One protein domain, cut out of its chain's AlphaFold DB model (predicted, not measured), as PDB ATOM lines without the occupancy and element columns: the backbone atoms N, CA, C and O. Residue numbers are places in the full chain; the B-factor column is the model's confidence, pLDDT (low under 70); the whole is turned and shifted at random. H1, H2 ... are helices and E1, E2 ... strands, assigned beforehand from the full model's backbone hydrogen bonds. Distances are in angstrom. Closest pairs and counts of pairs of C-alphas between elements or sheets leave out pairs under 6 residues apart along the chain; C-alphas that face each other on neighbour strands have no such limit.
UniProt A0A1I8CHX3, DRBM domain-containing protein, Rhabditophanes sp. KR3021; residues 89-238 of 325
ATOM      1  N   THR A  89     255.975 506.399 442.372       49.78
ATOM      2  CA  THR A  89     254.766 507.157 442.040       49.78
ATOM      3  C   THR A  89     253.729 506.974 443.140       49.78
ATOM      4  O   THR A  89     253.403 505.843 443.498       49.78
ATOM      5  N   PHE A  90     253.207 508.077 443.667       56.66
ATOM      6  CA  PHE A  90     252.078 508.072 444.592       56.66
ATOM      7  C   PHE A  90     250.879 508.722 443.903       56.66
ATOM      8  O   PHE A  90     250.969 509.877 443.474       56.66
ATOM      9  N   ASP A  91     249.775 507.987 443.804       48.31
ATOM     10  CA  ASP A  91     248.508 508.525 443.318       48.31
ATOM     11  C   ASP A  91     247.795 509.234 444.478       48.31
ATOM     12  O   ASP A  91     247.371 508.594 445.440       48.31
ATOM     13  N   GLU A  92     247.681 510.563 444.406       52.31
ATOM     14  CA  GLU A  92     246.752 511.318 445.249       52.31
ATOM     15  C   GLU A  92     245.416 511.394 444.496       52.31
ATOM     16  O   GLU A  92     245.238 512.206 443.582       52.31
ATOM     17  N   GLU A  93     244.455 510.541 444.862       44.12
ATOM     18  CA  GLU A  93     243.052 510.755 444.489       44.12
ATOM     19  C   GLU A  93     242.471 511.919 445.306       44.12
ATOM     20  O   GLU A  93     241.618 511.741 446.172       44.12
ATOM     21  N   ASP A  94     242.924 513.137 445.020       43.81
ATOM     22  CA  ASP A  94     242.281 514.338 445.539       43.81
ATOM     23  C   ASP A  94     241.035 514.627 444.699       43.81
ATOM     24  O   ASP A  94     241.087 515.291 443.660       43.81
ATOM     25  N   ILE A  95     239.875 514.165 445.169       43.31
ATOM     26  CA  ILE A  95     238.589 514.779 444.813       43.31
ATOM     27  C   ILE A  95     238.463 516.071 445.639       43.31
ATOM     28  O   ILE A  95     237.576 516.208 446.478       43.31
ATOM     29  N   ASP A  96     239.366 517.028 445.426       37.09
ATOM     30  CA  ASP A  96     239.311 518.327 446.097       37.09
ATOM     31  C   ASP A  96     238.314 519.243 445.375       37.09
ATOM     32  O   ASP A  96     238.650 520.146 444.601       37.09
ATOM     33  N   LEU A  97     237.033 519.026 445.677       44.69
ATOM     34  CA  LEU A  97     236.138 520.156 445.889       44.69
ATOM     35  C   LEU A  97     236.660 520.891 447.132       44.69
ATOM     36  O   LEU A  97     236.910 520.254 448.145       44.69
ATOM     37  N   VAL A  98     236.729 522.223 447.070       39.84
ATOM     38  CA  VAL A  98     237.086 523.163 448.159       39.84
ATOM     39  C   VAL A  98     238.533 523.692 448.118       39.84
ATOM     40  O   VAL A  98     239.419 523.304 448.866       39.84
ATOM     41  N   GLY A  99     238.723 524.734 447.305       31.88
ATOM     42  CA  GLY A  99     239.497 525.914 447.724       31.88
ATOM     43  C   GLY A  99     238.512 527.062 447.983       31.88
ATOM     44  O   GLY A  99     237.391 526.963 447.481       31.88
ATOM     45  N   PRO A 100     238.877 528.126 448.727       32.34
ATOM     46  CA  PRO A 100     237.934 529.121 449.234       32.34
ATOM     47  C   PRO A 100     237.140 529.729 448.079       32.34
ATOM     48  O   PRO A 100     237.649 530.513 447.279       32.34
ATOM     49  N   THR A 101     235.886 529.309 447.970       35.91
ATOM     50  CA  THR A 101     234.907 529.902 447.080       35.91
ATOM     51  C   THR A 101     234.627 531.290 447.622       35.91
ATOM     52  O   THR A 101     234.059 531.443 448.704       35.91
ATOM     53  N   CYS A 102     235.032 532.322 446.887       34.41
ATOM     54  CA  CYS A 102     234.383 533.615 447.010       34.41
ATOM     55  C   CYS A 102     232.917 533.370 446.638       34.41
ATOM     56  O   CYS A 102     232.595 533.234 445.462       34.41
ATOM     57  N   PHE A 103     232.053 533.194 447.637       34.34
ATOM     58  CA  PHE A 103     230.623 533.046 447.412       34.34
ATOM     59  C   PHE A 103     230.117 534.361 446.824       34.34
ATOM     60  O   PHE A 103     229.947 535.342 447.545       34.34
ATOM     61  N   LEU A 104     229.917 534.390 445.508       37.59
ATOM     62  CA  LEU A 104     229.146 535.445 444.873       37.59
ATOM     63  C   LEU A 104     227.681 535.228 445.266       37.59
ATOM     64  O   LEU A 104     227.145 534.121 445.144       37.59
ATOM     65  N   THR A 105     227.040 536.260 445.806       39.12
ATOM     66  CA  THR A 105     225.630 536.191 446.207       39.12
ATOM     67  C   THR A 105     224.730 536.038 444.979       39.12
ATOM     68  O   THR A 105     225.115 536.349 443.852       39.12
ATOM     69  N   GLU A 106     223.502 535.557 445.180       39.81
ATOM     70  CA  GLU A 106     222.529 535.317 444.103       39.81
ATOM     71  C   GLU A 106     222.266 536.535 443.199       39.81
ATOM     72  O   GLU A 106     221.987 536.373 442.013       39.81
ATOM     73  N   GLU A 107     222.438 537.751 443.721       38.69
ATOM     74  CA  GLU A 107     222.296 539.008 442.976       38.69
ATOM     75  C   GLU A 107     223.497 539.346 442.073       38.69
ATOM     76  O   GLU A 107     223.356 540.141 441.141       38.69
ATOM     77  N   GLN A 108     224.654 538.706 442.267       44.84
ATOM     78  CA  GLN A 108     225.827 538.828 441.391       44.84
ATOM     79  C   GLN A 108     225.757 537.890 440.169       44.84
ATOM     80  O   GLN A 108     226.599 537.977 439.283       44.84
ATOM     81  N   ARG A 109     224.707 537.059 440.042       42.28
ATOM     82  CA  ARG A 109     224.461 536.116 438.927       42.28
ATOM     83  C   ARG A 109     223.952 536.763 437.624       42.28
ATOM     84  O   ARG A 109     223.238 536.129 436.844       42.28
ATOM     85  N   ARG A 110     224.283 538.029 437.351       37.56
ATOM     86  CA  ARG A 110     224.142 538.584 435.989       37.56
ATOM     87  C   ARG A 110     225.263 538.035 435.101       37.56
ATOM     88  O   ARG A 110     226.212 537.465 435.629       37.56
ATOM     89  N   PRO A 111     225.190 538.171 433.762       43.41
ATOM     90  CA  PRO A 111     226.325 537.881 432.900       43.41
ATOM     91  C   PRO A 111     227.487 538.779 433.330       43.41
ATOM     92  O   PRO A 111     227.556 539.928 432.906       43.41
ATOM     93  N   LEU A 112     228.356 538.290 434.213       49.41
ATOM     94  CA  LEU A 112     229.612 538.945 434.531       49.41
ATOM     95  C   LEU A 112     230.449 538.837 433.260       49.41
ATOM     96  O   LEU A 112     231.104 537.835 432.991       49.41
ATOM     97  N   GLN A 113     230.311 539.848 432.405       58.31
ATOM     98  CA  GLN A 113     231.369 540.197 431.482       58.31
ATOM     99  C   GLN A 113     232.553 540.542 432.372       58.31
ATOM    100  O   GLN A 113     232.502 541.521 433.114       58.31
ATOM    101  N   TRP A 114     233.568 539.684 432.361       62.03
ATOM    102  CA  TRP A 114     234.839 539.976 432.998       62.03
ATOM    103  C   TRP A 114     235.335 541.317 432.468       62.03
ATOM    104  O   TRP A 114     235.543 541.470 431.262       62.03
ATOM    105  N   THR A 115     235.489 542.295 433.354       65.38
ATOM    106  CA  THR A 115     236.163 543.536 432.986       65.38
ATOM    107  C   THR A 115     237.671 543.323 433.073       65.38
ATOM    108  O   THR A 115     238.155 542.472 433.824       65.38
ATOM    109  N   LEU A 116     238.437 544.106 432.311       63.84
ATOM    110  CA  LEU A 116     239.899 544.106 432.416       63.84
ATOM    111  C   LEU A 116     240.352 544.390 433.864       63.84
ATOM    112  O   LEU A 116     241.331 543.820 434.335       63.84
ATOM    113  N   GLU A 117     239.594 545.219 434.586       68.25
ATOM    114  CA  GLU A 117     239.840 545.570 435.987       68.25
ATOM    115  C   GLU A 117     239.679 544.369 436.930       68.25
ATOM    116  O   GLU A 117     240.455 544.226 437.873       68.25
ATOM    117  N   ASP A 118     238.723 543.469 436.671       70.69
ATOM    118  CA  ASP A 118     238.532 542.254 437.476       70.69
ATOM    119  C   ASP A 118     239.697 541.269 437.332       70.69
ATOM    120  O   ASP A 118     240.061 540.592 438.293       70.69
ATOM    121  N   LEU A 119     240.308 541.228 436.149       67.44
ATOM    122  CA  LEU A 119     241.440 540.352 435.829       67.44
ATOM    123  C   LEU A 119     242.768 540.900 436.347       67.44
ATOM    124  O   LEU A 119     243.693 540.137 436.609       67.44
ATOM    125  N   GLN A 120     242.851 542.217 436.536       65.94
ATOM    126  CA  GLN A 120     243.998 542.884 437.151       65.94
ATOM    127  C   GLN A 120     243.974 542.826 438.685       65.94
ATOM    128  O   GLN A 120     244.961 543.196 439.328       65.94
ATOM    129  N   LYS A 121     242.881 542.351 439.303       67.94
ATOM    130  CA  LYS A 121     242.821 542.195 440.760       67.94
ATOM    131  C   LYS A 121     243.837 541.144 441.227       67.94
ATOM    132  O   LYS A 121     243.876 540.033 440.688       67.94
ATOM    133  N   PRO A 122     244.635 541.447 442.268       56.69
ATOM    134  CA  PRO A 122     245.591 540.495 442.814       56.69
ATOM    135  C   PRO A 122     244.850 539.257 443.326       56.69
ATOM    136  O   PRO A 122     243.988 539.357 444.198       56.69
ATOM    137  N   GLY A 123     245.201 538.091 442.783       61.22
ATOM    138  CA  GLY A 123     244.570 536.814 443.116       61.22
ATOM    139  C   GLY A 123     243.717 536.216 442.000       61.22
ATOM    140  O   GLY A 123     243.273 535.081 442.173       61.22
ATOM    141  N   CYS A 124     243.531 536.920 440.875       71.44
ATOM    142  CA  CYS A 124     242.946 536.326 439.678       71.44
ATOM    143  C   CYS A 124     243.896 535.269 439.087       71.44
ATOM    144  O   CYS A 124     245.086 535.529 438.921       71.44
ATOM    145  N   SER A 125     243.399 534.062 438.803       84.25
ATOM    146  CA  SER A 125     244.226 532.956 438.299       84.25
ATOM    147  C   SER A 125     243.532 532.166 437.186       84.25
ATOM    148  O   SER A 125     242.303 532.164 437.097       84.25
ATOM    149  N   TYR A 126     244.294 531.445 436.358       88.25
ATOM    150  CA  TYR A 126     243.741 530.641 435.260       88.25
ATOM    151  C   TYR A 126     242.740 529.588 435.749       88.25
ATOM    152  O   TYR A 126     241.733 529.327 435.093       88.25
ATOM    153  N   LEU A 127     242.967 529.023 436.937       87.25
ATOM    154  CA  LEU A 127     242.018 528.090 437.542       87.25
ATOM    155  C   LEU A 127     240.676 528.760 437.883       87.25
ATOM    156  O   LEU A 127     239.628 528.140 437.732       87.25
ATOM    157  N   GLN A 128     240.683 530.019 438.329       85.38
ATOM    158  CA  GLN A 128     239.445 530.752 438.614       85.38
ATOM    159  C   GLN A 128     238.678 531.092 437.334       85.38
ATOM    160  O   GLN A 128     237.454 530.986 437.333       85.38
ATOM    161  N   LEU A 129     239.381 531.425 436.246       85.12
ATOM    162  CA  LEU A 129     238.759 531.583 434.928       85.12
ATOM    163  C   LEU A 129     238.039 530.302 434.486       85.12
ATOM    164  O   LEU A 129     236.898 530.364 434.032       85.12
ATOM    165  N   LEU A 130     238.672 529.136 434.658       87.06
ATOM    166  CA  LEU A 130     238.024 527.856 434.363       87.06
ATOM    167  C   LEU A 130     236.825 527.587 435.277       87.06
ATOM    168  O   LEU A 130     235.782 527.160 434.790       87.06
ATOM    169  N   ARG A 131     236.937 527.857 436.585       84.81
ATOM    170  CA  ARG A 131     235.827 527.665 437.541       84.81
ATOM    171  C   ARG A 131     234.626 528.548 437.216       84.81
ATOM    172  O   ARG A 131     233.487 528.129 437.377       84.81
ATOM    173  N   PHE A 132     234.863 529.747 436.700       78.56
ATOM    174  CA  PHE A 132     233.785 530.599 436.214       78.56
ATOM    175  C   PHE A 132     233.087 530.008 434.979       78.56
ATOM    176  O   PHE A 132     231.872 530.117 434.843       78.56
ATOM    177  N   ALA A 133     233.834 529.340 434.098       78.31
ATOM    178  CA  ALA A 133     233.267 528.652 432.939       78.31
ATOM    179  C   ALA A 133     232.483 527.368 433.302       78.31
ATOM    180  O   ALA A 133     231.676 526.900 432.490       78.31
ATOM    181  N   GLU A 134     232.709 526.809 434.498       75.62
ATOM    182  CA  GLU A 134     231.962 525.686 435.095       75.62
ATOM    183  C   GLU A 134     230.584 526.119 435.647       75.62
ATOM    184  O   GLU A 134     229.625 525.343 435.604       75.62
ATOM    185  N   GLU A 135     230.429 527.373 436.089       65.81
ATOM    186  CA  GLU A 135     229.143 527.942 436.526       65.81
ATOM    187  C   GLU A 135     228.140 528.091 435.352       65.81
ATOM    188  O   GLU A 135     228.536 528.179 434.190       65.81
ATOM    189  N   PRO A 136     226.810 528.114 435.603       55.19
ATOM    190  CA  PRO A 136     225.786 527.161 435.126       55.19
ATOM    191  C   PRO A 136     225.507 527.102 433.608       55.19
ATOM    192  O   PRO A 136     224.542 526.478 433.174       55.19
ATOM    193  N   ARG A 137     226.310 527.753 432.770       56.78
ATOM    194  CA  ARG A 137     226.104 527.863 431.323       56.78
ATOM    195  C   ARG A 137     226.434 526.595 430.553       56.78
ATOM    196  O   ARG A 137     225.918 526.427 429.452       56.78
ATOM    197  N   THR A 138     227.309 525.738 431.079       59.59
ATOM    198  CA  THR A 138     227.971 524.740 430.231       59.59
ATOM    199  C   THR A 138     227.884 523.289 430.724       59.59
ATOM    200  O   THR A 138     228.176 522.388 429.943       59.59
ATOM    201  N   ASN A 139     227.415 523.030 431.955       66.19
ATOM    202  CA  ASN A 139     227.374 521.695 432.590       66.19
ATOM    203  C   ASN A 139     228.727 520.949 432.622       66.19
ATOM    204  O   ASN A 139     228.759 519.758 432.945       66.19
ATOM    205  N   PHE A 140     229.845 521.603 432.297       74.81
ATOM    206  CA  PHE A 140     231.160 520.979 432.374       74.81
ATOM    207  C   PHE A 140     231.717 521.128 433.776       74.81
ATOM    208  O   PHE A 140     231.702 522.217 434.336       74.81
ATOM    209  N   LYS A 141     232.241 520.024 434.310       81.19
ATOM    210  CA  LYS A 141     232.974 520.013 435.571       81.19
ATOM    211  C   LYS A 141     234.465 520.004 435.311       81.19
ATOM    212  O   LYS A 141     234.918 519.346 434.370       81.19
ATOM    213  N   ILE A 142     235.212 520.693 436.162       84.25
ATOM    214  CA  ILE A 142     236.666 520.568 436.182       84.25
ATOM    215  C   ILE A 142     237.001 519.285 436.937       84.25
ATOM    216  O   ILE A 142     236.611 519.120 438.091       84.25
ATOM    217  N   LEU A 143     237.722 518.369 436.294       85.50
ATOM    218  CA  LEU A 143     238.295 517.210 436.976       85.50
ATOM    219  C   LEU A 143     239.798 517.416 437.077       85.50
ATOM    220  O   LEU A 143     240.461 517.667 436.075       85.50
ATOM    221  N   GLN A 144     240.332 517.308 438.285       86.94
ATOM    222  CA  GLN A 144     241.760 517.380 438.544       86.94
ATOM    223  C   GLN A 144     242.200 516.054 439.155       86.94
ATOM    224  O   GLN A 144     241.549 515.542 440.059       86.94
ATOM    225  N   ARG A 145     243.304 515.500 438.663       84.62
ATOM    226  CA  ARG A 145     244.021 514.393 439.297       84.62
ATOM    227  C   ARG A 145     245.470 514.801 439.461       84.62
ATOM    228  O   ARG A 145     246.028 515.414 438.552       84.62
ATOM    229  N   SER A 146     246.077 514.483 440.597       83.00
ATOM    230  CA  SER A 146     247.493 514.758 440.812       83.00
ATOM    231  C   SER A 146     248.232 513.521 441.278       83.00
ATOM    232  O   SER A 146     247.764 512.804 442.151       83.00
ATOM    233  N   THR A 147     249.411 513.297 440.721       80.38
ATOM    234  CA  THR A 147     250.319 512.245 441.167       80.38
ATOM    235  C   THR A 147     251.643 512.868 441.572       80.38
ATOM    236  O   THR A 147     252.106 513.854 440.985       80.38
ATOM    237  N   ILE A 148     252.247 512.330 442.627       79.69
ATOM    238  CA  ILE A 148     253.547 512.781 443.115       79.69
ATOM    239  C   ILE A 148     254.581 511.747 442.701       79.69
ATOM    240  O   ILE A 148     254.583 510.612 443.172       79.69
ATOM    241  N   ASN A 149     255.496 512.176 441.842       74.12
ATOM    242  CA  ASN A 149     256.637 511.393 441.412       74.12
ATOM    243  C   ASN A 149     257.833 511.788 442.272       74.12
ATOM    244  O   ASN A 149     258.341 512.911 442.185       74.12
ATOM    245  N   VAL A 150     258.276 510.866 443.123       72.06
ATOM    246  CA  VAL A 150     259.476 511.038 443.939       72.06
ATOM    247  C   VAL A 150     260.624 510.350 443.217       72.06
ATOM    248  O   VAL A 150     260.716 509.121 443.196       72.06
ATOM    249  N   CYS A 151     261.497 511.150 442.611       66.44
ATOM    250  CA  CYS A 151     262.690 510.633 441.956       66.44
ATOM    251  C   CYS A 151     263.903 510.810 442.889       66.44
ATOM    252  O   CYS A 151     264.181 511.934 443.339       66.44
ATOM    253  N   PRO A 152     264.624 509.723 443.218       53.50
ATOM    254  CA  PRO A 152     265.840 509.816 444.009       53.50
ATOM    255  C   PRO A 152     266.925 510.524 443.188       53.50
ATOM    256  O   PRO A 152     267.306 510.057 442.116       53.50
ATOM    257  N   LYS A 153     267.437 511.658 443.676       59.72
ATOM    258  CA  LYS A 153     268.655 512.273 443.126       59.72
ATOM    259  C   LYS A 153     269.865 511.666 443.843       59.72
ATOM    260  O   LYS A 153     269.752 511.260 444.996       59.72
ATOM    261  N   ARG A 154     271.038 511.597 443.201       47.38
ATOM    262  CA  ARG A 154     272.289 511.254 443.909       47.38
ATOM    263  C   ARG A 154     272.534 512.297 445.018       47.38
ATOM    264  O   ARG A 154     272.553 513.496 444.744       47.38
ATOM    265  N   GLY A 155     272.707 511.834 446.259       51.88
ATOM    266  CA  GLY A 155     272.706 512.670 447.471       51.88
ATOM    267  C   GLY A 155     271.313 512.741 448.111       51.88
ATOM    268  O   GLY A 155     270.321 512.547 447.434       51.88
ATOM    269  N   LYS A 156     271.215 512.990 449.420       51.69
ATOM    270  CA  LYS A 156     269.997 512.844 450.262       51.69
ATOM    271  C   LYS A 156     268.759 513.698 449.873       51.69
ATOM    272  O   LYS A 156     267.840 513.832 450.674       51.69
ATOM    273  N   ASN A 157     268.719 514.286 448.679       50.88
ATOM    274  CA  ASN A 157     267.659 515.166 448.210       50.88
ATOM    275  C   ASN A 157     266.746 514.425 447.227       50.88
ATOM    276  O   ASN A 157     267.161 514.037 446.137       50.88
ATOM    277  N   PHE A 158     265.479 514.277 447.595       64.19
ATOM    278  CA  PHE A 158     264.439 513.775 446.704       64.19
ATOM    279  C   PHE A 158     263.862 514.931 445.888       64.19
ATOM    280  O   PHE A 158     263.488 515.958 446.458       64.19
ATOM    281  N   ILE A 159     263.767 514.775 444.565       66.00
ATOM    282  CA  ILE A 159     262.977 515.700 443.749       66.00
ATOM    283  C   ILE A 159     261.530 515.216 443.817       66.00
ATOM    284  O   ILE A 159     261.226 514.099 443.397       66.00
ATOM    285  N   LYS A 160     260.652 516.056 444.372       76.31
ATOM    286  CA  LYS A 160     259.203 515.857 444.319       76.31
ATOM    287  C   LYS A 160     258.676 516.574 443.084       76.31
ATOM    288  O   LYS A 160     258.673 517.801 443.042       76.31
ATOM    289  N   ASN A 161     258.260 515.805 442.090       79.44
ATOM    290  CA  ASN A 161     257.585 516.315 440.909       79.44
ATOM    291  C   ASN A 161     256.090 516.038 441.047       79.44
ATOM    292  O   ASN A 161     255.687 514.910 441.311       79.44
ATOM    293  N   HIS A 162     255.270 517.067 440.880       81.50
ATOM    294  CA  HIS A 162     253.820 516.950 440.860       81.50
ATOM    295  C   HIS A 162     253.360 516.882 439.411       81.50
ATOM    296  O   HIS A 162     253.529 517.849 438.670       81.50
ATOM    297  N   THR A 163     252.773 515.759 439.022       83.69
ATOM    298  CA  THR A 163     252.069 515.615 437.749       83.69
ATOM    299  C   THR A 163     250.606 515.935 437.993       83.69
ATOM    300  O   THR A 163     249.992 515.370 438.891       83.69
ATOM    301  N   VAL A 164     250.045 516.865 437.234       87.31
ATOM    302  CA  VAL A 164     248.652 517.292 437.330       87.31
ATOM    303  C   VAL A 164     247.977 517.026 435.997       87.31
ATOM    304  O   VAL A 164     248.391 517.577 434.979       87.31
ATOM    305  N   ASN A 165     246.911 516.233 436.032       87.62
ATOM    306  CA  ASN A 165     246.023 515.985 434.907       87.62
ATOM    307  C   ASN A 165     244.747 516.787 435.137       87.62
ATOM    308  O   ASN A 165     244.011 516.539 436.095       87.62
ATOM    309  N   LEU A 166     244.501 517.767 434.276       90.12
ATOM    310  CA  LEU A 166     243.330 518.625 434.335       90.12
ATOM    311  C   LEU A 166     242.424 518.320 433.142       90.12
ATOM    312  O   LEU A 166     242.885 518.295 432.002       90.12
ATOM    313  N   TYR A 167     241.137 518.120 433.411       88.06
ATOM    314  CA  TYR A 167     240.120 517.871 432.399       88.06
ATOM    315  C   TYR A 167     239.032 518.928 432.466       88.06
ATOM    316  O   TYR A 167     238.474 519.195 433.533       88.06
ATOM    317  N   PHE A 168     238.689 519.488 431.313       89.94
ATOM    318  CA  PHE A 168     237.584 520.426 431.182       89.94
ATOM    319  C   PHE A 168     237.072 520.430 429.740       89.94
ATOM    320  O   PHE A 168     237.860 520.417 428.798       89.94
ATOM    321  N   ALA A 169     235.749 520.431 429.553       85.25
ATOM    322  CA  ALA A 169     235.115 520.491 428.229       85.25
ATOM    323  C   ALA A 169     235.603 519.440 427.202       85.25
ATOM    324  O   ALA A 169     235.651 519.705 426.003       85.25
ATOM    325  N   GLY A 170     235.967 518.237 427.660       83.62
ATOM    326  CA  GLY A 170     236.498 517.171 426.797       83.62
ATOM    327  C   GLY A 170     237.965 517.352 426.392       83.62
ATOM    328  O   GLY A 170     238.464 516.581 425.578       83.62
ATOM    329  N   LYS A 171     238.656 518.349 426.954       87.56
ATOM    330  CA  LYS A 171     240.105 518.529 426.856       87.56
ATOM    331  C   LYS A 171     240.781 517.972 428.096       87.56
ATOM    332  O   LYS A 171     240.284 518.179 429.201       87.56
ATOM    333  N   GLU A 172     241.901 517.296 427.895       91.06
ATOM    334  CA  GLU A 172     242.765 516.752 428.939       91.06
ATOM    335  C   GLU A 172     244.162 517.334 428.753       91.06
ATOM    336  O   GLU A 172     244.717 517.273 427.657       91.06
ATOM    337  N   VAL A 173     244.732 517.887 429.819       89.56
ATOM    338  CA  VAL A 173     246.103 518.395 429.824       89.56
ATOM    339  C   VAL A 173     246.841 517.825 431.023       89.56
ATOM    340  O   VAL A 173     246.380 517.940 432.156       89.56
ATOM    341  N   THR A 174     248.012 517.250 430.763       89.19
ATOM    342  CA  THR A 174     248.936 516.743 431.781       89.19
ATOM    343  C   THR A 174     250.141 517.673 431.883       89.19
ATOM    344  O   THR A 174     250.817 517.910 430.883       89.19
ATOM    345  N   VAL A 175     250.434 518.195 433.075       86.75
ATOM    346  CA  VAL A 175     251.614 519.036 433.339       86.75
ATOM    347  C   VAL A 175     252.373 518.504 434.541       86.75
ATOM    348  O   VAL A 175     251.779 518.238 435.578       86.75
ATOM    349  N   THR A 176     253.697 518.408 434.426       83.00
ATOM    350  CA  THR A 176     254.574 518.059 435.551       83.00
ATOM    351  C   THR A 176     255.365 519.279 436.002       83.00
ATOM    352  O   THR A 176     255.967 519.963 435.178       83.00
ATOM    353  N   HIS A 177     255.368 519.570 437.302       82.94
ATOM    354  CA  HIS A 177     256.156 520.657 437.879       82.94
ATOM    355  C   HIS A 177     256.551 520.359 439.331       82.94
ATOM    356  O   HIS A 177     255.834 519.675 440.056       82.94
ATOM    357  N   VAL A 178     257.642 520.956 439.817       79.81
ATOM    358  CA  VAL A 178     258.098 520.830 441.222       79.81
ATOM    359  C   VAL A 178     257.119 521.409 442.256       79.81
ATOM    360  O   VAL A 178     257.247 521.177 443.451       79.81
ATOM    361  N   ASN A 179     256.135 522.186 441.805       80.56
ATOM    362  CA  ASN A 179     255.109 522.810 442.636       80.56
ATOM    363  C   ASN A 179     253.727 522.515 442.040       80.56
ATOM    364  O   ASN A 179     253.450 522.956 440.921       80.56
ATOM    365  N   LYS A 180     252.869 521.828 442.809       84.06
ATOM    366  CA  LYS A 180     251.488 521.462 442.439       84.06
ATOM    367  C   LYS A 180     250.673 522.670 441.977       84.06
ATOM    368  O   LYS A 180     250.028 522.603 440.940       84.06
ATOM    369  N   SER A 181     250.748 523.793 442.695       84.19
ATOM    370  CA  SER A 181     249.983 525.005 442.362       84.19
ATOM    371  C   SER A 181     250.360 525.555 440.984       84.19
ATOM    372  O   SER A 181     249.491 525.878 440.178       84.19
ATOM    373  N   VAL A 182     251.658 525.578 440.670       84.56
ATOM    374  CA  VAL A 182     252.149 526.030 439.361       84.56
ATOM    375  C   VAL A 182     251.742 525.051 438.257       84.56
ATOM    376  O   VAL A 182     251.254 525.498 437.224       84.56
ATOM    377  N   ALA A 183     251.844 523.733 438.488       84.75
ATOM    378  CA  ALA A 183     251.370 522.723 437.533       84.75
ATOM    379  C   ALA A 183     249.875 522.889 437.210       84.75
ATOM    380  O   ALA A 183     249.497 522.863 436.041       84.75
ATOM    381  N   VAL A 184     249.034 523.130 438.224       87.81
ATOM    382  CA  VAL A 184     247.594 523.383 438.043       87.81
ATOM    383  C   VAL A 184     247.353 524.635 437.198       87.81
ATOM    384  O   VAL A 184     246.547 524.601 436.270       87.81
ATOM    385  N   GLN A 185     248.054 525.736 437.479       88.12
ATOM    386  CA  GLN A 185     247.901 526.983 436.720       88.12
ATOM    387  C   GLN A 185     248.359 526.838 435.266       88.12
ATOM    388  O   GLN A 185     247.687 527.325 434.358       88.12
ATOM    389  N   MET A 186     249.463 526.125 435.029       87.62
ATOM    390  CA  MET A 186     249.940 525.814 433.682       87.62
ATOM    391  C   MET A 186     248.937 524.939 432.923       87.62
ATOM    392  O   MET A 186     248.579 525.265 431.792       87.62
ATOM    393  N   ALA A 187     248.420 523.876 433.550       89.81
ATOM    394  CA  ALA A 187     247.404 523.018 432.944       89.81
ATOM    395  C   ALA A 187     246.131 523.811 432.601       89.81
ATOM    396  O   ALA A 187     245.611 523.706 431.489       89.81
ATOM    397  N   ALA A 188     245.679 524.682 433.511       90.94
ATOM    398  CA  ALA A 188     244.531 525.553 433.288       90.94
ATOM    399  C   ALA A 188     244.752 526.523 432.114       90.94
ATOM    400  O   ALA A 188     243.891 526.641 431.239       90.94
ATOM    401  N   ARG A 189     245.925 527.166 432.045       90.81
ATOM    402  CA  ARG A 189     246.315 528.042 430.930       90.81
ATOM    403  C   ARG A 189     246.285 527.309 429.591       90.81
ATOM    404  O   ARG A 189     245.788 527.863 428.609       90.81
ATOM    405  N   HIS A 190     246.797 526.080 429.537       90.38
ATOM    406  CA  HIS A 190     246.804 525.272 428.317       90.38
ATOM    407  C   HIS A 190     245.391 524.918 427.852       90.38
ATOM    408  O   HIS A 190     245.087 525.128 426.680       90.38
ATOM    409  N   ILE A 191     244.510 524.485 428.758       91.25
ATOM    410  CA  ILE A 191     243.102 524.231 428.425       91.25
ATOM    411  C   ILE A 191     242.448 525.491 427.855       91.25
ATOM    412  O   ILE A 191     241.858 525.436 426.778       91.25
ATOM    413  N   ILE A 192     242.572 526.637 428.537       90.62
ATOM    414  CA  ILE A 192     241.974 527.894 428.060       90.62
ATOM    415  C   ILE A 192     242.537 528.251 426.678       90.62
ATOM    416  O   ILE A 192     241.776 528.567 425.768       90.62
ATOM    417  N   THR A 193     243.850 528.122 426.484       90.75
ATOM    418  CA  THR A 193     244.509 528.378 425.194       90.75
ATOM    419  C   THR A 193     243.937 527.505 424.076       90.75
ATOM    420  O   THR A 193     243.701 528.003 422.975       90.75
ATOM    421  N   GLU A 194     243.694 526.216 424.329       90.94
ATOM    422  CA  GLU A 194     243.072 525.330 423.342       90.94
ATOM    423  C   GLU A 194     241.633 525.729 423.017       90.94
ATOM    424  O   GLU A 194     241.250 525.708 421.849       90.94
ATOM    425  N   LEU A 195     240.847 526.121 424.022       89.75
ATOM    426  CA  LEU A 195     239.466 526.569 423.826       89.75
ATOM    427  C   LEU A 195     239.392 527.879 423.035       89.75
ATOM    428  O   LEU A 195     238.519 528.038 422.183       89.75
ATOM    429  N   VAL A 196     240.331 528.799 423.269       90.31
ATOM    430  CA  VAL A 196     240.455 530.043 422.496       90.31
ATOM    431  C   VAL A 196     240.833 529.743 421.049       90.31
ATOM    432  O   VAL A 196     240.167 530.232 420.138       90.31
ATOM    433  N   LYS A 197     241.823 528.868 420.814       89.12
ATOM    434  CA  LYS A 197     242.213 528.436 419.458       89.12
ATOM    435  C   LYS A 197     241.089 527.712 418.714       89.12
ATOM    436  O   LYS A 197     240.993 527.842 417.499       89.12
ATOM    437  N   ALA A 198     240.252 526.959 419.427       87.12
ATOM    438  CA  ALA A 198     239.086 526.284 418.861       87.12
ATOM    439  C   ALA A 198     237.917 527.238 418.547       87.12
ATOM    440  O   ALA A 198     236.972 526.838 417.873       87.12
ATOM    441  N   GLY A 199     237.971 528.491 419.015       86.94
ATOM    442  CA  GLY A 199     236.884 529.463 418.865       86.94
ATOM    443  C   GLY A 199     235.739 529.278 419.867       86.94
ATOM    444  O   GLY A 199     234.715 529.947 419.757       86.94
ATOM    445  N   ASP A 200     235.903 528.415 420.871       85.81
ATOM    446  CA  ASP A 200     234.867 528.125 421.864       85.81
ATOM    447  C   ASP A 200     234.877 529.102 423.056       85.81
ATOM    448  O   ASP A 200     234.015 529.036 423.930       85.81
ATOM    449  N   TYR A 201     235.829 530.033 423.125       83.38
ATOM    450  CA  TYR A 201     236.017 530.928 424.276       83.38
ATOM    451  C   TYR A 201     234.771 531.750 424.654       83.38
ATOM    452  O   TYR A 201     234.477 531.902 425.841       83.38
ATOM    453  N   LEU A 202     233.977 532.189 423.670       82.38
ATOM    454  CA  LEU A 202     232.706 532.889 423.909       82.38
ATOM    455  C   LEU A 202     231.649 531.982 424.555       82.38
ATOM    456  O   LEU A 202     230.894 532.429 425.418       82.38
ATOM    457  N   LYS A 203     231.610 530.695 424.178       83.12
ATOM    458  CA  LYS A 203     230.697 529.695 424.757       83.12
ATOM    459  C   LYS A 203     230.985 529.480 426.243       83.12
ATOM    460  O   LYS A 203     230.058 529.274 427.023       83.12
ATOM    461  N   PHE A 204     232.258 529.559 426.620       80.38
ATOM    462  CA  PHE A 204     232.732 529.425 427.996       80.38
ATOM    463  C   PHE A 204     232.757 530.752 428.770       80.38
ATOM    464  O   PHE A 204     233.014 530.752 429.969       80.38
ATOM    465  N   GLY A 205     232.426 531.874 428.121       78.44
ATOM    466  CA  GLY A 205     232.356 533.185 428.764       78.44
ATOM    467  C   GLY A 205     233.716 533.765 429.147       78.44
ATOM    468  O   GLY A 205     233.780 534.573 430.073       78.44
ATOM    469  N   PHE A 206     234.789 533.358 428.463       83.94
ATOM    470  CA  PHE A 206     236.100 533.971 428.654       83.94
ATOM    471  C   PHE A 206     236.106 535.424 428.142       83.94
ATOM    472  O   PHE A 206     235.370 535.751 427.208       83.94
ATOM    473  N   PRO A 207     236.911 536.308 428.758       79.44
ATOM    474  CA  PRO A 207     237.009 537.713 428.368       79.44
ATOM    475  C   PRO A 207     237.577 537.891 426.951       79.44
ATOM    476  O   PRO A 207     238.466 537.148 426.545       79.44
ATOM    477  N   GLY A 208     237.111 538.916 426.233       80.00
ATOM    478  CA  GLY A 208     237.542 539.253 424.868       80.00
ATOM    479  C   GLY A 208     236.478 538.939 423.811       80.00
ATOM    480  O   GLY A 208     235.749 537.953 423.916       80.00
ATOM    481  N   ASN A 209     236.357 539.797 422.795       81.31
ATOM    482  CA  ASN A 209     235.434 539.590 421.675       81.31
ATOM    483  C   ASN A 209     236.090 538.780 420.557       81.31
ATOM    484  O   ASN A 209     235.407 538.023 419.864       81.31
ATOM    485  N   THR A 210     237.409 538.902 420.402       85.62
ATOM    486  CA  THR A 210     238.214 538.119 419.458       85.62
ATOM    487  C   THR A 210     239.193 537.204 420.200       85.62
ATOM    488  O   THR A 210     239.524 537.480 421.356       85.62
ATOM    489  N   PRO A 211     239.690 536.128 419.560       85.50
ATOM    490  CA  PRO A 211     240.709 535.270 420.159       85.50
ATOM    491  C   PRO A 211     241.962 536.045 420.588       85.50
ATOM    492  O   PRO A 211     242.542 535.757 421.631       85.50
ATOM    493  N   GLU A 212     242.371 537.042 419.800       86.19
ATOM    494  CA  GLU A 212     243.539 537.885 420.068       86.19
ATOM    495  C   GLU A 212     243.338 538.731 421.327       86.19
ATOM    496  O   GLU A 212     244.218 538.754 422.187       86.19
ATOM    497  N   GLU A 213     242.162 539.351 421.479       82.19
ATOM    498  CA  GLU A 213     241.809 540.089 422.695       82.19
ATOM    499  C   GLU A 213     241.838 539.171 423.922       82.19
ATOM    500  O   GLU A 213     242.391 539.538 424.959       82.19
ATOM    501  N   THR A 214     241.302 537.951 423.809       84.19
ATOM    502  CA  THR A 214     241.351 536.973 424.901       84.19
ATOM    503  C   THR A 214     242.790 536.608 425.270       84.19
ATOM    504  O   THR A 214     243.118 536.553 426.456       84.19
ATOM    505  N   PHE A 215     243.677 536.411 424.291       84.81
ATOM    506  CA  PHE A 215     245.089 536.131 424.562       84.81
ATOM    507  C   PHE A 215     245.812 537.294 425.233       84.81
ATOM    508  O   PHE A 215     246.589 537.067 426.161       84.81
ATOM    509  N   ASP A 216     245.571 538.525 424.793       81.69
ATOM    510  CA  ASP A 216     246.192 539.701 425.401       81.69
ATOM    511  C   ASP A 216     245.755 539.883 426.854       81.69
ATOM    512  O   ASP A 216     246.575 540.185 427.719       81.69
ATOM    513  N   ILE A 217     244.492 539.589 427.144       81.19
ATOM    514  CA  ILE A 217     243.962 539.585 428.502       81.19
ATOM    515  C   ILE A 217     244.584 538.460 429.346       81.19
ATOM    516  O   ILE A 217     244.960 538.679 430.498       81.19
ATOM    517  N   MET A 218     244.753 537.263 428.778       81.56
ATOM    518  CA  MET A 218     245.424 536.150 429.458       81.56
ATOM    519  C   MET A 218     246.879 536.480 429.819       81.56
ATOM    520  O   MET A 218     247.328 536.082 430.889       81.56
ATOM    521  N   LYS A 219     247.606 537.265 429.005       79.88
ATOM    522  CA  LYS A 219     248.984 537.690 429.333       79.88
ATOM    523  C   LYS A 219     249.068 538.451 430.659       79.88
ATOM    524  O   LYS A 219     250.091 538.369 431.335       79.88
ATOM    525  N   CYS A 220     248.013 539.156 431.072       74.44
ATOM    526  CA  CYS A 220     247.978 539.821 432.377       74.44
ATOM    527  C   CYS A 220     247.997 538.827 433.554       74.44
ATOM    528  O   CYS A 220     248.439 539.185 434.644       74.44
ATOM    529  N   LEU A 221     247.571 537.579 433.336       75.94
ATOM    530  CA  LEU A 221     247.555 536.512 434.341       75.94
ATOM    531  C   LEU A 221     248.871 535.724 434.412       75.94
ATOM    532  O   LEU A 221     249.058 534.943 435.340       75.94
ATOM    533  N   ASP A 222     249.812 535.946 433.486       71.81
ATOM    534  CA  ASP A 222     251.099 535.229 433.431       71.81
ATOM    535  C   ASP A 222     252.089 535.639 434.541       71.81
ATOM    536  O   ASP A 222     253.217 535.142 434.596       71.81
ATOM    537  N   THR A 223     251.702 536.527 435.463       64.75
ATOM    538  CA  THR A 223     252.583 536.945 436.563       64.75
ATOM    539  C   THR A 223     252.946 535.762 437.473       64.75
ATOM    540  O   THR A 223     252.109 535.191 438.166       64.75
ATOM    541  N   GLY A 224     254.225 535.368 437.466       57.22
ATOM    542  CA  GLY A 224     254.745 534.274 438.295       57.22
ATOM    543  C   GLY A 224     254.480 532.857 437.767       57.22
ATOM    544  O   GLY A 224     254.814 531.895 438.458       57.22
ATOM    545  N   ILE A 225     253.922 532.707 436.558       62.75
ATOM    546  CA  ILE A 225     253.749 531.407 435.895       62.75
ATOM    547  C   ILE A 225     254.807 531.279 434.791       62.75
ATOM    548  O   ILE A 225     254.906 532.166 433.941       62.75
ATOM    549  N   PRO A 226     255.603 530.193 434.760       59.81
ATOM    550  CA  PRO A 226     256.573 529.982 433.693       59.81
ATOM    551  C   PRO A 226     255.897 529.992 432.315       59.81
ATOM    552  O   PRO A 226     254.907 529.292 432.090       59.81
ATOM    553  N   GLN A 227     256.454 530.744 431.362       61.00
ATOM    554  CA  GLN A 227     256.050 530.678 429.954       61.00
ATOM    555  C   GLN A 227     256.674 529.457 429.269       61.00
ATOM    556  O   GLN A 227     257.425 529.584 428.311       61.00
ATOM    557  N   LEU A 228     256.398 528.271 429.802       58.81
ATOM    558  CA  LEU A 228     256.878 527.013 429.243       58.81
ATOM    559  C   LEU A 228     255.781 526.399 428.377       58.81
ATOM    560  O   LEU A 228     254.603 526.432 428.739       58.81
ATOM    561  N   THR A 229     256.169 525.838 427.234       59.66
ATOM    562  CA  THR A 229     255.289 524.924 426.501       59.66
ATOM    563  C   THR A 229     255.140 523.617 427.292       59.66
ATOM    564  O   THR A 229     255.930 523.342 428.194       59.66
ATOM    565  N   ILE A 230     254.128 522.794 426.989       56.66
ATOM    566  CA  ILE A 230     253.942 521.485 427.657       56.66
ATOM    567  C   ILE A 230     255.203 520.618 427.496       56.66
ATOM    568  O   ILE A 230     255.625 519.938 428.433       56.66
ATOM    569  N   GLU A 231     255.832 520.700 426.322       54.16
ATOM    570  CA  GLU A 231     257.068 519.996 425.980       54.16
ATOM    571  C   GLU A 231     258.235 520.493 426.851       54.16
ATOM    572  O   GLU A 231     258.910 519.684 427.493       54.16
ATOM    573  N   ASP A 232     258.386 521.812 427.009       52.78
ATOM    574  CA  ASP A 232     259.430 522.410 427.854       52.78
ATOM    575  C   ASP A 232     259.194 522.191 429.354       52.78
ATOM    576  O   ASP A 232     260.145 522.043 430.118       52.78
ATOM    577  N   ALA A 233     257.935 522.144 429.801       49.31
ATOM    578  CA  ALA A 233     257.577 521.909 431.199       49.31
ATOM    579  C   ALA A 233     258.021 520.515 431.668       49.31
ATOM    580  O   ALA A 233     258.534 520.359 432.779       49.31
ATOM    581  N   SER A 234     257.884 519.513 430.793       48.62
ATOM    582  CA  SER A 234     258.335 518.145 431.057       48.62
ATOM    583  C   SER A 234     259.865 518.037 431.156       48.62
ATOM    584  O   SER A 234     260.377 517.335 432.028       48.62
ATOM    585  N   ALA A 235     260.598 518.799 430.334       46.66
ATOM    586  CA  ALA A 235     262.060 518.830 430.330       46.66
ATOM    587  C   ALA A 235     262.639 519.665 431.491       46.66
ATOM    588  O   ALA A 235     263.580 519.234 432.163       46.66
ATOM    589  N   ALA A 236     262.043 520.823 431.796       47.56
ATOM    590  CA  ALA A 236     262.457 521.704 432.891       47.56
ATOM    591  C   ALA A 236     262.235 521.076 434.280       47.56
ATOM    592  O   ALA A 236     262.946 521.407 435.229       47.56
ATOM    593  N   SER A 237     261.296 520.129 434.408       45.84
ATOM    594  CA  SER A 237     261.022 519.402 435.657       45.84
ATOM    595  C   SER A 237     262.170 518.485 436.116       45.84
ATOM    596  O   SER A 237     262.180 518.062 437.275       45.84
ATOM    597  N   LEU A 238     263.134 518.161 435.245       46.50
ATOM    598  CA  LEU A 238     264.294 517.320 435.580       46.50
ATOM    599  C   LEU A 238     265.513 518.139 436.026       46.50
ATOM    600  O   LEU A 238     266.346 517.663 436.804       46.50
TER     601      LEU A 238
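This is residues 89 to 238 of the 325 residues of the protein "DRBM domain-containing protein" of Rhabditophanes sp. KR3021 (UniProt A0A1I8CHX3). A four-stranded antiparallel sheet has the long helix H3 packed slantwise over one face; H2 crosses H3 on one side, and H4 folds back beside the last residues of H3, away from the sheet. The E2 and E3 hairpin reaches out to one end of the long axis with its turn, residues 153 to 157, while at the other end residues 102 to 108 of a long unnamed stretch stick out; the short H5 packs beside the edge strand E4. The printed part has 150 residues with five named helices and four named strands, in the order E1 H1 H2 E2 E3 E4 H3 H4 H5, and its class is mixed, helices and strands. The sheet runs E1 E2 E3 E4. The whole is compact by its radius of gyration of the C-alphas, 16.4 A, yet elongated in outline, with spans of 55 by 30 by 29 A.

E1, residues 89 to 92, is an edge strand, antiparallel to E2, residues 143 to 152; N 90 and O 148 are 2.9 A apart, within hydrogen-bond range. E2 and E3, residues 158 to 168, form a hairpin, with N 147 and O 163 at 2.8 A. E3 and E4, residues 171 to 177, form another, with N 164 and O 175 at 2.8 A. E2, E3 and E4 are a meander, each strand the antiparallel neighbour of the one before. The sheet is twisted, its C-alphas lying up to 4.5 A off the best plane. H3, residues 180 to 197, is on the sheet at a height of 6.5 A, over E4 and, only just, over E3, on which 3 of its C-alphas fall. It runs slantwise to the strands, at 34 degrees to E4 on the local plane. The two layers are this sheet and H3 on one face of it. H2, residues 126 to 134, touches residues 184 to 192 of H3, closest at the C-alphas of Tyr 126 and Ala 188, 5.5 A, at a steep tilt of 58 degrees, the same way. H4, residues 211 to 219, forms a helical hairpin with H3 and touches its residues 193 to 197, closest at the C-alphas of Val 196 and Pro 211, 5.7 A, at a shallow tilt of 16 degrees, opposite ways. H1, residues 116 to 119, is close to H4 but not clearly touching, the C-alphas of Leu 116 and Ile 217 being closest at 7.2 A. H5, residues 230 to 236, is on the opposite face from H3 at a height of 5.9 A, and only just over none of the strands, 2 of its C-alphas falling on E4. Every O i to N i+4 pair in H2, H3, H4 and H5 is within hydrogen-bond range; H1 is too short for one.

E1 begins at C-alpha 89, (254.766, 507.157, 442.040), and is 9.6 A long. H1 measures 5.3 A and H2 12.8 A. E2 is 29.4 A long, E3 31.7 A and E4 19.6 A. H3 runs 25.7 A from C-alpha 180 at (251.488, 521.462, 442.439). H4 measures 12.6 A, and H5 10.0 A, ending at C-alpha 236, (262.457, 521.704, 432.891).

The two C-alphas farthest apart are those of Glu 107 and Arg 154, 57.2 A. The printed part has no cut. The links from E1 to H1, 23 residues, and from H3 to H4, 13 residues, are long. The mean pLDDT of the printed part is 70.2; 64 residues are under 70, namely 89 to 117, 119 to 123, 135 to 139, 151 to 159 and 223 to 238.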